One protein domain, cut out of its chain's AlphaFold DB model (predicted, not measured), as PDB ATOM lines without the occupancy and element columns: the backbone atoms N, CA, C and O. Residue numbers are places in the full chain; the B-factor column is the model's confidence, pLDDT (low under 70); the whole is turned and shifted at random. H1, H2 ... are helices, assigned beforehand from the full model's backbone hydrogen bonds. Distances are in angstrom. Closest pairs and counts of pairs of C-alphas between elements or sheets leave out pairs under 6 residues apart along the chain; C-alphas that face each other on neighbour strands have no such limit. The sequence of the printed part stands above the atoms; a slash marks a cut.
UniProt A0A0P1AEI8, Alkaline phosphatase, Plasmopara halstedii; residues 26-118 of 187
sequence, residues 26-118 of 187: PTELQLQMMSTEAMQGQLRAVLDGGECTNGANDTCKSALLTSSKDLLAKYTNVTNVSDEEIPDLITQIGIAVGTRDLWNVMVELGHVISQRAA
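This is residues 26 to 118 of the 187 residues of the protein "Alkaline phosphatase" of Plasmopara halstedii (UniProt A0A0P1AEI8). Two helical hairpins, H2 with H3 and H4 with H5, pack on each other with their helices crossed, H2 on H5 and H3 on H4. The short H1 lies at one end of the long axis, beside the last residues of H5, and the link from H2 to H3 lies at the other end. The printed part has 93 residues with five named helices, H1 to H5 in order along the chain, and no named strand; the class is all helix. It is compact, with a radius of gyration of the C-alphas of 12.7 A, yet elongated in outline, spanning 42 by 24 by 19 A.

H1, residues 26 to 29, begins at C-alpha 26 (254.535, 241.162, 351.501) and is 5.8 A long. H2, residues 36 to 47, measures 15.7 A from first to last C-alpha. H3, residues 57 to 75, is the longest helix at 26.7 A and begins at C-alpha 57 (224.097, 219.472, 351.069). H4, residues 87 to 99, measures 18.5 A. H5, residues 103 to 116, measures 21.2 A and ends at C-alpha 116 (250.910, 232.968, 350.331).

H5 is the hub, touching the four other helices. H1 and H5 only just touch, with 3 pairs of C-alphas within 8 A, the closest being those of Glu 28 and Arg 116 at 6.3 A; H5 does so with residues 113 to 116 alone. H1 is apart from H2, H3 and H4. H2 and H3 form a hairpin, opposite ways at a shallow tilt of 34 degrees, only just short of steep; their closest C-alphas, of Leu 43 and Leu 64, are 6.4 A apart. H4 and H5 form the other hairpin, opposite ways at a shallow tilt of 13 degrees, with the closest C-alphas, of Leu 89 and Glu 108, 5.2 A apart. H2 touches H5 with residues 36 to 40 alone, at a steep tilt of 52 degrees; the closest C-alphas, of Thr 36 and Met 106, are 5.4 A apart. H3 touches H4 with residues 57 to 65 alone, at a steep tilt of 53 degrees; the closest C-alphas, of Lys 61 and Gly 94, are 6.1 A apart. Every O i to N i+4 pair is within hydrogen-bond range in H3, against 7 of 8 in H2, 8 of 9 in H4 and 9 of 10 in H5; H1 is too short for such a pair.

The two C-alphas farthest apart, of Pro 26 and Gly 55, are 42.7 A apart, while those of Pro 26 and Ala 118, the first and last printed, are 8.2 A apart. The printed part has no cut. The link from H3 to H4, with 11 residues, is long, and the one from H4 to H5, with 3, is tight. The mean pLDDT of the printed part is 95.6, and no printed residue is under 70.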
ATOM      1  N   PRO A  26     255.516 240.093 351.292       93.56
ATOM      2  CA  PRO A  26     254.535 241.162 351.501       93.56
ATOM      3  C   PRO A  26     253.791 241.587 350.225       93.56
ATOM      4  O   PRO A  26     252.678 242.102 350.310       93.56
ATOM      5  N   THR A  27     254.371 241.363 349.043       94.19
ATOM      6  CA  THR A  27     253.741 241.678 347.749       94.19
ATOM      7  C   THR A  27     252.492 240.845 347.475       94.19
ATOM      8  O   THR A  27     251.596 241.322 346.787       94.19
ATOM      9  N   GLU A  28     252.381 239.655 348.068       93.94
ATOM     10  CA  GLU A  28     251.203 238.782 347.941       93.94
ATOM     11  C   GLU A  28     249.924 239.442 348.481       93.94
ATOM     12  O   GLU A  28     248.826 239.162 348.004       93.94
ATOM     13  N   LEU A  29     250.062 240.363 349.441       95.00
ATOM     14  CA  LEU A  29     248.939 241.090 350.042       95.00
ATOM     15  C   LEU A  29     248.542 242.347 349.255       95.00
ATOM     16  O   LEU A  29     247.429 242.839 349.411       95.00
ATOM     17  N   GLN A  30     249.426 242.884 348.407       91.62
ATOM     18  CA  GLN A  30     249.197 244.169 347.726       91.62
ATOM     19  C   GLN A  30     248.079 244.113 346.679       91.62
ATOM     20  O   GLN A  30     247.534 245.150 346.311       91.62
ATOM     21  N   LEU A  31     247.740 242.913 346.202       84.81
ATOM     22  CA  LEU A  31     246.704 242.687 345.193       84.81
ATOM     23  C   LEU A  31     245.347 242.313 345.803       84.81
ATOM     24  O   LEU A  31     244.417 241.984 345.068       84.81
ATOM     25  N   GLN A  32     245.214 242.352 347.133       95.69
ATOM     26  CA  GLN A  32     243.934 242.108 347.780       95.69
ATOM     27  C   GLN A  32     243.001 243.316 347.615       95.69
ATOM     28  O   GLN A  32     243.200 244.371 348.210       95.69
ATOM     29  N   MET A  33     241.942 243.130 346.831       96.81
ATOM     30  CA  MET A  33     240.948 244.157 346.496       96.81
ATOM     31  C   MET A  33     239.589 243.931 347.180       96.81
ATOM     32  O   MET A  33     238.661 244.714 346.981       96.81
ATOM     33  N   MET A  34     239.451 242.865 347.976       97.88
ATOM     34  CA  MET A  34     238.255 242.555 348.764       97.88
ATOM     35  C   MET A  34     238.657 241.955 350.116       97.88
ATOM     36  O   MET A  34     239.526 241.083 350.174       97.88
ATOM     37  N   SER A  35     238.038 242.413 351.207       98.25
ATOM     38  CA  SER A  35     238.245 241.812 352.530       98.25
ATOM     39  C   SER A  35     237.522 240.468 352.638       98.25
ATOM     40  O   SER A  35     236.575 240.200 351.894       98.25
ATOM     41  N   THR A  36     237.942 239.612 353.566       98.25
ATOM     42  CA  THR A  36     237.293 238.308 353.753       98.25
ATOM     43  C   THR A  36     235.875 238.457 354.300       98.25
ATOM     44  O   THR A  36     235.017 237.655 353.949       98.25
ATOM     45  N   GLU A  37     235.570 239.519 355.053       98.19
ATOM     46  CA  GLU A  37     234.206 239.881 355.474       98.19
ATOM     47  C   GLU A  37     233.322 240.211 354.260       98.19
ATOM     48  O   GLU A  37     232.173 239.779 354.167       98.19
ATOM     49  N   ALA A  38     233.858 240.950 353.282       98.62
ATOM     50  CA  ALA A  38     233.133 241.241 352.050       98.62
ATOM     51  C   ALA A  38     232.926 239.969 351.204       98.62
ATOM     52  O   ALA A  38     231.840 239.776 350.653       98.62
ATOM     53  N   MET A  39     233.917 239.069 351.160       98.69
ATOM     54  CA  MET A  39     233.762 237.740 350.552       98.69
ATOM     55  C   MET A  39     232.696 236.912 351.277       98.69
ATOM     56  O   MET A  39     231.849 236.309 350.622       98.69
ATOM     57  N   GLN A  40     232.672 236.930 352.612       98.56
ATOM     58  CA  GLN A  40     231.641 236.276 353.420       98.56
ATOM     59  C   GLN A  40     230.243 236.789 353.056       98.56
ATOM     60  O   GLN A  40     229.307 235.997 352.961       98.56
ATOM     61  N   GLY A  41     230.098 238.092 352.797       98.31
ATOM     62  CA  GLY A  41     228.857 238.681 352.290       98.31
ATOM     63  C   GLY A  41     228.422 238.111 350.934       98.31
ATOM     64  O   GLY A  41     227.240 237.841 350.739       98.31
ATOM     65  N   GLN A  42     229.359 237.860 350.015       98.44
ATOM     66  CA  GLN A  42     229.062 237.200 348.732       98.44
ATOM     67  C   GLN A  42     228.697 235.721 348.926       98.44
ATOM     68  O   GLN A  42     227.729 235.235 348.348       98.44
ATOM     69  N   LEU A  43     229.419 235.012 349.798       98.38
ATOM     70  CA  LEU A  43     229.132 233.614 350.130       98.38
ATOM     71  C   LEU A  43     227.794 233.448 350.858       98.38
ATOM     72  O   LEU A  43     227.135 232.425 350.691       98.38
ATOM     73  N   ARG A  44     227.348 234.457 351.615       98.00
ATOM     74  CA  ARG A  44     226.007 234.481 352.212       98.00
ATOM     75  C   ARG A  44     224.926 234.387 351.139       98.00
ATOM     76  O   ARG A  44     224.006 233.597 351.295       98.00
ATOM     77  N   ALA A  45     225.068 235.122 350.036       97.00
ATOM     78  CA  ALA A  45     224.108 235.068 348.933       97.00
ATOM     79  C   ALA A  45     224.048 233.678 348.271       97.00
ATOM     80  O   ALA A  45     222.974 233.244 347.861       97.00
ATOM     81  N   VAL A  46     225.176 232.962 348.206       96.69
ATOM     82  CA  VAL A  46     225.228 231.565 347.736       96.69
ATOM     83  C   VAL A  46     224.521 230.638 348.727       96.69
ATOM     84  O   VAL A  46     223.679 229.834 348.331       96.69
ATOM     85  N   LEU A  47     224.819 230.787 350.020       95.56
ATOM     86  CA  LEU A  47     224.246 229.979 351.098       95.56
ATOM     87  C   LEU A  47     222.723 230.144 351.240       95.56
ATOM     88  O   LEU A  47     222.030 229.185 351.585       95.56
ATOM     89  N   ASP A  48     222.212 231.340 350.960       94.75
ATOM     90  CA  ASP A  48     220.779 231.655 350.963       94.75
ATOM     91  C   ASP A  48     220.107 231.333 349.607       94.75
ATOM     92  O   ASP A  48     218.890 231.463 349.454       94.75
ATOM     93  N   GLY A  49     220.894 230.910 348.612       92.19
ATOM     94  CA  GLY A  49     220.458 230.594 347.259       92.19
ATOM     95  C   GLY A  49     219.865 229.190 347.088       92.19
ATOM     96  O   GLY A  49     219.869 228.342 347.982       92.19
ATOM     97  N   GLY A  50     219.365 228.921 345.876       88.81
ATOM     98  CA  GLY A  50     218.672 227.667 345.543       88.81
ATOM     99  C   GLY A  50     219.535 226.402 345.655       88.81
ATOM    100  O   GLY A  50     219.012 225.323 345.941       88.81
ATOM    101  N   GLU A  51     220.854 226.536 345.497       89.38
ATOM    102  CA  GLU A  51     221.829 225.436 345.601       89.38
ATOM    103  C   GLU A  51     222.000 224.917 347.036       89.38
ATOM    104  O   GLU A  51     222.518 223.821 347.242       89.38
ATOM    105  N   CYS A  52     221.523 225.676 348.027       91.69
ATOM    106  CA  CYS A  52     221.655 225.389 349.452       91.69
ATOM    107  C   CYS A  52     220.326 225.055 350.143       91.69
ATOM    108  O   CYS A  52     220.198 225.154 351.370       91.69
ATOM    109  N   THR A  53     219.342 224.614 349.355       87.38
ATOM    110  CA  THR A  53     218.041 224.121 349.825       87.38
ATOM    111  C   THR A  53     218.145 222.767 350.544       87.38
ATOM    112  O   THR A  53     219.160 222.068 350.487       87.38
ATOM    113  N   ASN A  54     217.086 222.384 351.267       76.94
ATOM    114  CA  ASN A  54     217.043 221.136 352.034       76.94
ATOM    115  C   ASN A  54     217.338 219.912 351.149       76.94
ATOM    116  O   ASN A  54     216.657 219.683 350.153       76.94
ATOM    117  N   GLY A  55     218.328 219.106 351.546       72.50
ATOM    118  CA  GLY A  55     218.752 217.905 350.814       72.50
ATOM    119  C   GLY A  55     219.848 218.142 349.769       72.50
ATOM    120  O   GLY A  55     220.454 217.175 349.319       72.50
ATOM    121  N   ALA A  56     220.184 219.396 349.449       80.75
ATOM    122  CA  ALA A  56     221.236 219.760 348.496       80.75
ATOM    123  C   ALA A  56     222.613 219.953 349.166       80.75
ATOM    124  O   ALA A  56     223.401 220.793 348.749       80.75
ATOM    125  N   ASN A  57     222.919 219.204 350.233       88.25
ATOM    126  CA  ASN A  57     224.097 219.472 351.069       88.25
ATOM    127  C   ASN A  57     225.415 219.417 350.287       88.25
ATOM    128  O   ASN A  57     226.256 220.291 350.469       88.25
ATOM    129  N   ASP A  58     225.603 218.422 349.420       94.81
ATOM    130  CA  ASP A  58     226.845 218.307 348.648       94.81
ATOM    131  C   ASP A  58     226.905 219.335 347.512       94.81
ATOM    132  O   ASP A  58     227.949 219.947 347.307       94.81
ATOM    133  N   THR A  59     225.772 219.630 346.863       96.19
ATOM    134  CA  THR A  59     225.656 220.728 345.889       96.19
ATOM    135  C   THR A  59     226.015 222.075 346.521       96.19
ATOM    136  O   THR A  59     226.822 222.814 345.967       96.19
ATOM    137  N   CYS A  60     225.495 222.362 347.715       96.81
ATOM    138  CA  CYS A  60     225.777 223.583 348.463       96.81
ATOM    139  C   CYS A  60     227.257 223.704 348.852       96.81
ATOM    140  O   CYS A  60     227.858 224.766 348.689       96.81
ATOM    141  N   LYS A  61     227.872 222.610 349.331       97.50
ATOM    142  CA  LYS A  61     229.314 222.582 349.636       97.50
ATOM    143  C   LYS A  61     230.138 222.901 348.392       97.50
ATOM    144  O   LYS A  61     231.041 223.730 348.470       97.50
ATOM    145  N   SER A  62     229.819 222.278 347.255       97.38
ATOM    146  CA  SER A  62     230.503 222.538 345.986       97.38
ATOM    147  C   SER A  62     230.320 223.984 345.524       97.38
ATOM    148  O   SER A  62     231.300 224.617 345.144       97.38
ATOM    149  N   ALA A  63     229.108 224.533 345.614       97.69
ATOM    150  CA  ALA A  63     228.823 225.922 345.259       97.69
ATOM    151  C   ALA A  63     229.621 226.924 346.104       97.69
ATOM    152  O   ALA A  63     230.247 227.841 345.565       97.69
ATOM    153  N   LEU A  64     229.652 226.729 347.428       98.25
ATOM    154  CA  LEU A  64     230.428 227.562 348.348       98.25
ATOM    155  C   LEU A  64     231.931 227.434 348.109       98.25
ATOM    156  O   LEU A  64     232.630 228.447 348.136       98.25
ATOM    157  N   LEU A  65     232.434 226.222 347.862       98.44
ATOM    158  CA  LEU A  65     233.853 225.994 347.591       98.44
ATOM    159  C   LEU A  65     234.283 226.656 346.278       98.44
ATOM    160  O   LEU A  65     235.267 227.394 346.273       98.44
ATOM    161  N   THR A  66     233.528 226.455 345.195       98.06
ATOM    162  CA  THR A  66     233.786 227.114 343.906       98.06
ATOM    163  C   THR A  66     233.743 228.629 344.060       98.06
ATOM    164  O   THR A  66     234.705 229.303 343.706       98.06
ATOM    165  N   SER A  67     232.700 229.165 344.698       98.25
ATOM    166  CA  SER A  67     232.575 230.608 344.933       98.25
ATOM    167  C   SER A  67     233.725 231.160 345.780       98.25
ATOM    168  O   SER A  67     234.227 232.245 345.507       98.25
ATOM    169  N   SER A  68     234.185 230.412 346.787       98.56
ATOM    170  CA  SER A  68     235.331 230.801 347.619       98.56
ATOM    171  C   SER A  68     236.615 230.897 346.793       98.56
ATOM    172  O   SER A  68     237.333 231.891 346.891       98.56
ATOM    173  N   LYS A  69     236.884 229.900 345.940       98.50
ATOM    174  CA  LYS A  69     238.044 229.900 345.036       98.50
ATOM    175  C   LYS A  69     237.968 231.023 344.004       98.50
ATOM    176  O   LYS A  69     238.970 231.696 343.780       98.50
ATOM    177  N   ASP A  70     236.790 231.270 343.438       98.06
ATOM    178  CA  ASP A  70     236.577 232.346 342.468       98.06
ATOM    179  C   ASP A  70     236.801 233.726 343.096       98.06
ATOM    180  O   ASP A  70     237.449 234.587 342.499       98.06
ATOM    181  N   LEU A  71     236.308 233.944 344.320       98.25
ATOM    182  CA  LEU A  71     236.529 235.187 345.063       98.25
ATOM    183  C   LEU A  71     238.014 235.396 345.380       98.25
ATOM    184  O   LEU A  71     238.525 236.502 345.182       98.25
ATOM    185  N   LEU A  72     238.714 234.345 345.817       97.88
ATOM    186  CA  LEU A  72     240.160 234.379 346.048       97.88
ATOM    187  C   LEU A  72     240.920 234.725 344.762       97.88
ATOM    188  O   LEU A  72     241.704 235.673 344.762       97.88
ATOM    189  N   ALA A  73     240.644 234.031 343.658       97.25
ATOM    190  CA  ALA A  73     241.335 234.240 342.388       97.25
ATOM    191  C   ALA A  73     241.058 235.615 341.772       97.25
ATOM    192  O   ALA A  73     241.933 236.202 341.138       97.25
ATOM    193  N   LYS A  74     239.843 236.143 341.952       96.94
ATOM    194  CA  LYS A  74     239.431 237.423 341.371       96.94
ATOM    195  C   LYS A  74     239.919 238.634 342.161       96.94
ATOM    196  O   LYS A  74     240.176 239.677 341.561       96.94
ATOM    197  N   TYR A  75     239.978 238.531 343.488       97.50
ATOM    198  CA  TYR A  75     240.194 239.683 344.366       97.50
ATOM    199  C   TYR A  75     241.469 239.602 345.205       97.50
ATOM    200  O   TYR A  75     241.653 240.452 346.072       97.50
ATOM    201  N   THR A  76     242.329 238.608 344.989       97.00
ATOM    202  CA  THR A  76     243.607 238.447 345.700       97.00
ATOM    203  C   THR A  76     244.684 237.913 344.752       97.00
ATOM    204  O   THR A  76     244.408 237.653 343.584       97.00
ATOM    205  N   ASN A  77     245.909 237.700 345.249       95.50
ATOM    206  CA  ASN A  77     246.959 237.025 344.478       95.50
ATOM    207  C   ASN A  77     246.867 235.481 344.504       95.50
ATOM    208  O   ASN A  77     247.670 234.792 343.873       95.50
ATOM    209  N   VAL A  78     245.887 234.904 345.211       95.44
ATOM    210  CA  VAL A  78     245.630 233.455 345.248       95.44
ATOM    211  C   VAL A  78     244.893 233.040 343.967       95.44
ATOM    212  O   VAL A  78     243.699 232.766 343.978       95.44
ATOM    213  N   THR A  79     245.600 233.025 342.835       92.38
ATOM    214  CA  THR A  79     245.011 232.748 341.506       92.38
ATOM    215  C   THR A  79     244.661 231.279 341.276       92.38
ATOM    216  O   THR A  79     243.812 230.965 340.443       92.38
ATOM    217  N   ASN A  80     245.295 230.372 342.017       92.25
ATOM    218  CA  ASN A  80     244.957 228.958 342.059       92.25
ATOM    219  C   ASN A  80     245.126 228.409 343.482       92.25
ATOM    220  O   ASN A  80     245.920 228.917 344.280       92.25
ATOM    221  N   VAL A  81     244.328 227.391 343.804       94.38
ATOM    222  CA  VAL A  81     244.444 226.638 345.051       94.38
ATOM    223  C   VAL A  81     243.826 225.247 344.889       94.38
ATOM    224  O   VAL A  81     242.674 225.106 344.446       94.38
ATOM    225  N   SER A  82     244.608 224.211 345.186       95.88
ATOM    226  CA  SER A  82     244.133 222.823 345.165       95.88
ATOM    227  C   SER A  82     243.354 222.497 346.440       95.88
ATOM    228  O   SER A  82     243.493 223.190 347.442       95.88
ATOM    229  N   ASP A  83     242.516 221.458 346.423       96.88
ATOM    230  CA  ASP A  83     241.738 221.073 347.614       96.88
ATOM    231  C   ASP A  83     242.647 220.606 348.763       96.88
ATOM    232  O   ASP A  83     242.341 220.825 349.935       96.88
ATOM    233  N   GLU A  84     243.807 220.036 348.433       95.88
ATOM    234  CA  GLU A  84     244.827 219.603 349.392       95.88
ATOM    235  C   GLU A  84     245.513 220.777 350.105       95.88
ATOM    236  O   GLU A  84     246.012 220.602 351.217       95.88
ATOM    237  N   GLU A  85     245.543 221.968 349.496       94.69
ATOM    238  CA  GLU A  85     246.094 223.183 350.111       94.69
ATOM    239  C   GLU A  85     245.126 223.822 351.126       94.69
ATOM    240  O   GLU A  85     245.564 224.618 351.957       94.69
ATOM    241  N   ILE A  86     243.824 223.499 351.070       97.44
ATOM    242  CA  ILE A  86     242.765 224.168 351.854       97.44
ATOM    243  C   ILE A  86     241.821 223.211 352.610       97.44
ATOM    244  O   ILE A  86     240.602 223.427 352.617       97.44
ATOM    245  N   PRO A  87     242.337 222.173 353.294       97.94
ATOM    246  CA  PRO A  87     241.494 221.195 353.982       97.94
ATOM    247  C   PRO A  87     240.621 221.832 355.077       97.94
ATOM    248  O   PRO A  87     239.469 221.427 355.266       97.94
ATOM    249  N   ASP A  88     241.130 222.861 355.759       98.19
ATOM    250  CA  ASP A  88     240.404 223.560 356.822       98.19
ATOM    251  C   ASP A  88     239.238 224.384 356.260       98.19
ATOM    252  O   ASP A  88     238.118 224.277 356.760       98.19
ATOM    253  N   LEU A  89     239.439 225.102 355.147       98.62
ATOM    254  CA  LEU A  89     238.363 225.825 354.458       98.62
ATOM    255  C   LEU A  89     237.245 224.872 354.013       98.62
ATOM    256  O   LEU A  89     236.069 225.150 354.250       98.62
ATOM    257  N   ILE A  90     237.598 223.728 353.416       98.50
ATOM    258  CA  ILE A  90     236.627 222.702 352.996       98.50
ATOM    259  C   ILE A  90     235.841 222.177 354.204       98.50
ATOM    260  O   ILE A  90     234.613 222.055 354.152       98.50
ATOM    261  N   THR A  91     236.534 221.916 355.313       98.50
ATOM    262  CA  THR A  91     235.919 221.459 356.564       98.50
ATOM    263  C   THR A  91     234.937 222.496 357.114       98.50
ATOM    264  O   THR A  91     233.792 222.154 357.424       98.50
ATOM    265  N   GLN A  92     235.338 223.769 357.182       98.56
ATOM    266  CA  GLN A  92     234.481 224.844 357.690       98.56
ATOM    267  C   GLN A  92     233.293 225.131 356.768       98.56
ATOM    268  O   GLN A  92     232.203 225.395 357.270       98.56
ATOM    269  N   ILE A  93     233.443 224.998 355.445       98.25
ATOM    270  CA  ILE A  93     232.310 225.047 354.506       98.25
ATOM    271  C   ILE A  93     231.314 223.927 354.824       98.25
ATOM    272  O   ILE A  93     230.114 224.181 354.917       98.25
ATOM    273  N   GLY A  94     231.795 222.702 355.052       96.56
ATOM    274  CA  GLY A  94     230.945 221.571 355.434       96.56
ATOM    275  C   GLY A  94     230.123 221.836 356.700       96.56
ATOM    276  O   GLY A  94     228.933 221.514 356.733       96.56
ATOM    277  N   ILE A  95     230.730 222.469 357.708       96.75
ATOM    278  CA  ILE A  95     230.054 222.885 358.946       96.75
ATOM    279  C   ILE A  95     229.043 224.004 358.661       96.75
ATOM    280  O   ILE A  95     227.891 223.908 359.089       96.75
ATOM    281  N   ALA A  96     229.442 225.022 357.894       96.56
ATOM    282  CA  ALA A  96     228.618 226.182 357.561       96.56
ATOM    283  C   ALA A  96     227.329 225.811 356.818       96.56
ATOM    284  O   ALA A  96     226.286 226.422 357.051       96.56
ATOM    285  N   VAL A  97     227.350 224.775 355.969       95.44
ATOM    286  CA  VAL A  97     226.126 224.265 355.331       95.44
ATOM    287  C   VAL A  97     225.115 223.789 356.380       95.44
ATOM    288  O   VAL A  97     223.920 224.008 356.203       95.44
ATOM    289  N   GLY A  98     225.550 223.190 357.488       92.38
ATOM    290  CA  GLY A  98     224.650 222.768 358.566       92.38
ATOM    291  C   GLY A  98     224.227 223.911 359.492       92.38
ATOM    292  O   GLY A  98     223.049 224.038 359.816       92.38
ATOM    293  N   THR A  99     225.176 224.747 359.914       95.00
ATOM    294  CA  THR A  99     224.950 225.794 360.930       95.00
ATOM    295  C   THR A  99     224.404 227.097 360.363       95.00
ATOM    296  O   THR A  99     223.878 227.916 361.112       95.00
ATOM    297  N   ARG A 100     224.539 227.298 359.048       94.44
ATOM    298  CA  ARG A 100     224.267 228.556 358.339       94.44
ATOM    299  C   ARG A 100     225.129 229.736 358.820       94.44
ATOM    300  O   ARG A 100     224.786 230.901 358.600       94.44
ATOM    301  N   ASP A 101     226.263 229.431 359.449       96.50
ATOM    302  CA  ASP A 101     227.247 230.402 359.919       96.50
ATOM    303  C   ASP A 101     228.535 230.310 359.094       96.50
ATOM    304  O   ASP A 101     229.163 229.259 359.000       96.50
ATOM    305  N   LEU A 102     228.922 231.437 358.496       98.25
ATOM    306  CA  LEU A 102     230.099 231.566 357.636       98.25
ATOM    307  C   LEU A 102     231.298 232.190 358.364       98.25
ATOM    308  O   LEU A 102     232.294 232.486 357.712       98.25
ATOM    309  N   TRP A 103     231.214 232.440 359.676       98.06
ATOM    310  CA  TRP A 103     232.292 233.083 360.435       98.06
ATOM    311  C   TRP A 103     233.630 232.352 360.274       98.06
ATOM    312  O   TRP A 103     234.623 232.959 359.885       98.06
ATOM    313  N   ASN A 104     233.659 231.033 360.473       98.31
ATOM    314  CA  ASN A 104     234.905 230.280 360.311       98.31
ATOM    315  C   ASN A 104     235.345 230.181 358.843       98.31
ATOM    316  O   ASN A 104     236.536 230.180 358.573       98.31
ATOM    317  N   VAL A 105     234.412 230.168 357.885       98.62
ATOM    318  CA  VAL A 105     234.756 230.211 356.450       98.62
ATOM    319  C   VAL A 105     235.494 231.512 356.122       98.62
ATOM    320  O   VAL A 105     236.518 231.487 355.449       98.62
ATOM    321  N   MET A 106     235.021 232.644 356.651       98.56
ATOM    322  CA  MET A 106     235.683 233.946 356.526       98.56
ATOM    323  C   MET A 106     237.103 233.936 357.114       98.56
ATOM    324  O   MET A 106     238.023 234.471 356.493       98.56
ATOM    325  N   VAL A 107     237.286 233.327 358.289       98.38
ATOM    326  CA  VAL A 107     238.605 233.182 358.928       98.38
ATOM    327  C   VAL A 107     239.539 232.341 358.058       98.38
ATOM    328  O   VAL A 107     240.658 232.769 357.771       98.38
ATOM    329  N   GLU A 108     239.065 231.199 357.558       98.50
ATOM    330  CA  GLU A 108     239.876 230.312 356.724       98.50
ATOM    331  C   GLU A 108     240.271 230.954 355.391       98.50
ATOM    332  O   GLU A 108     241.423 230.826 354.981       98.50
ATOM    333  N   LEU A 109     239.397 231.742 354.749       98.50
ATOM    334  CA  LEU A 109     239.788 232.554 353.585       98.50
ATOM    335  C   LEU A 109     240.995 233.453 353.907       98.50
ATOM    336  O   LEU A 109     241.925 233.568 353.106       98.50
ATOM    337  N   GLY A 110     241.014 234.046 355.104       97.56
ATOM    338  CA  GLY A 110     242.131 234.854 355.589       97.56
ATOM    339  C   GLY A 110     243.407 234.036 355.778       97.56
ATOM    340  O   GLY A 110     244.499 234.511 355.449       97.56
ATOM    341  N   HIS A 111     243.296 232.793 356.249       97.31
ATOM    342  CA  HIS A 111     244.430 231.874 356.354       97.31
ATOM    343  C   HIS A 111     244.986 231.462 354.990       97.31
ATOM    344  O   HIS A 111     246.211 231.462 354.838       97.31
ATOM    345  N   VAL A 112     244.135 231.211 353.991       97.44
ATOM    346  CA  VAL A 112     244.575 230.916 352.614       97.44
ATOM    347  C   VAL A 112     245.392 232.076 352.035       97.44
ATOM    348  O   VAL A 112     246.481 231.861 351.500       97.44
ATOM    349  N   ILE A 113     244.922 233.315 352.204       97.12
ATOM    350  CA  ILE A 113     245.651 234.518 351.765       97.12
ATOM    351  C   ILE A 113     246.964 234.672 352.550       97.12
ATOM    352  O   ILE A 113     248.034 234.860 351.966       97.12
ATOM    353  N   SER A 114     246.903 234.541 353.880       96.19
ATOM    354  CA  SER A 114     248.065 234.692 354.768       96.19
ATOM    355  C   SER A 114     249.166 233.672 354.468       96.19
ATOM    356  O   SER A 114     250.348 233.986 354.608       96.19
ATOM    357  N   GLN A 115     248.798 232.460 354.037       94.56
ATOM    358  CA  GLN A 115     249.741 231.406 353.670       94.56
ATOM    359  C   GLN A 115     250.651 231.839 352.515       94.56
ATOM    360  O   GLN A 115     251.864 231.651 352.615       94.56
ATOM    361  N   ARG A 116     250.105 232.467 351.462       93.56
ATOM    362  CA  ARG A 116     250.910 232.968 350.331       93.56
ATOM    363  C   ARG A 116     251.907 234.032 350.788       93.56
ATOM    364  O   ARG A 116     253.071 233.976 350.413       93.56
ATOM    365  N   ALA A 117     251.486 234.934 351.675       95.12
ATOM    366  CA  ALA A 117     252.335 235.996 352.218       95.12
ATOM    367  C   ALA A 117     253.339 235.530 353.294       95.12
ATOM    368  O   ALA A 117     254.158 236.330 353.755       95.12
ATOM    369  N   ALA A 118     253.268 234.260 353.712       95.75
ATOM    370  CA  ALA A 118     253.959 233.717 354.880       95.75
ATOM    371  C   ALA A 118     253.717 234.553 356.156       95.75
ATOM    372  O   ALA A 118     254.642 234.906 356.887       95.75
TER     373      ALA A 118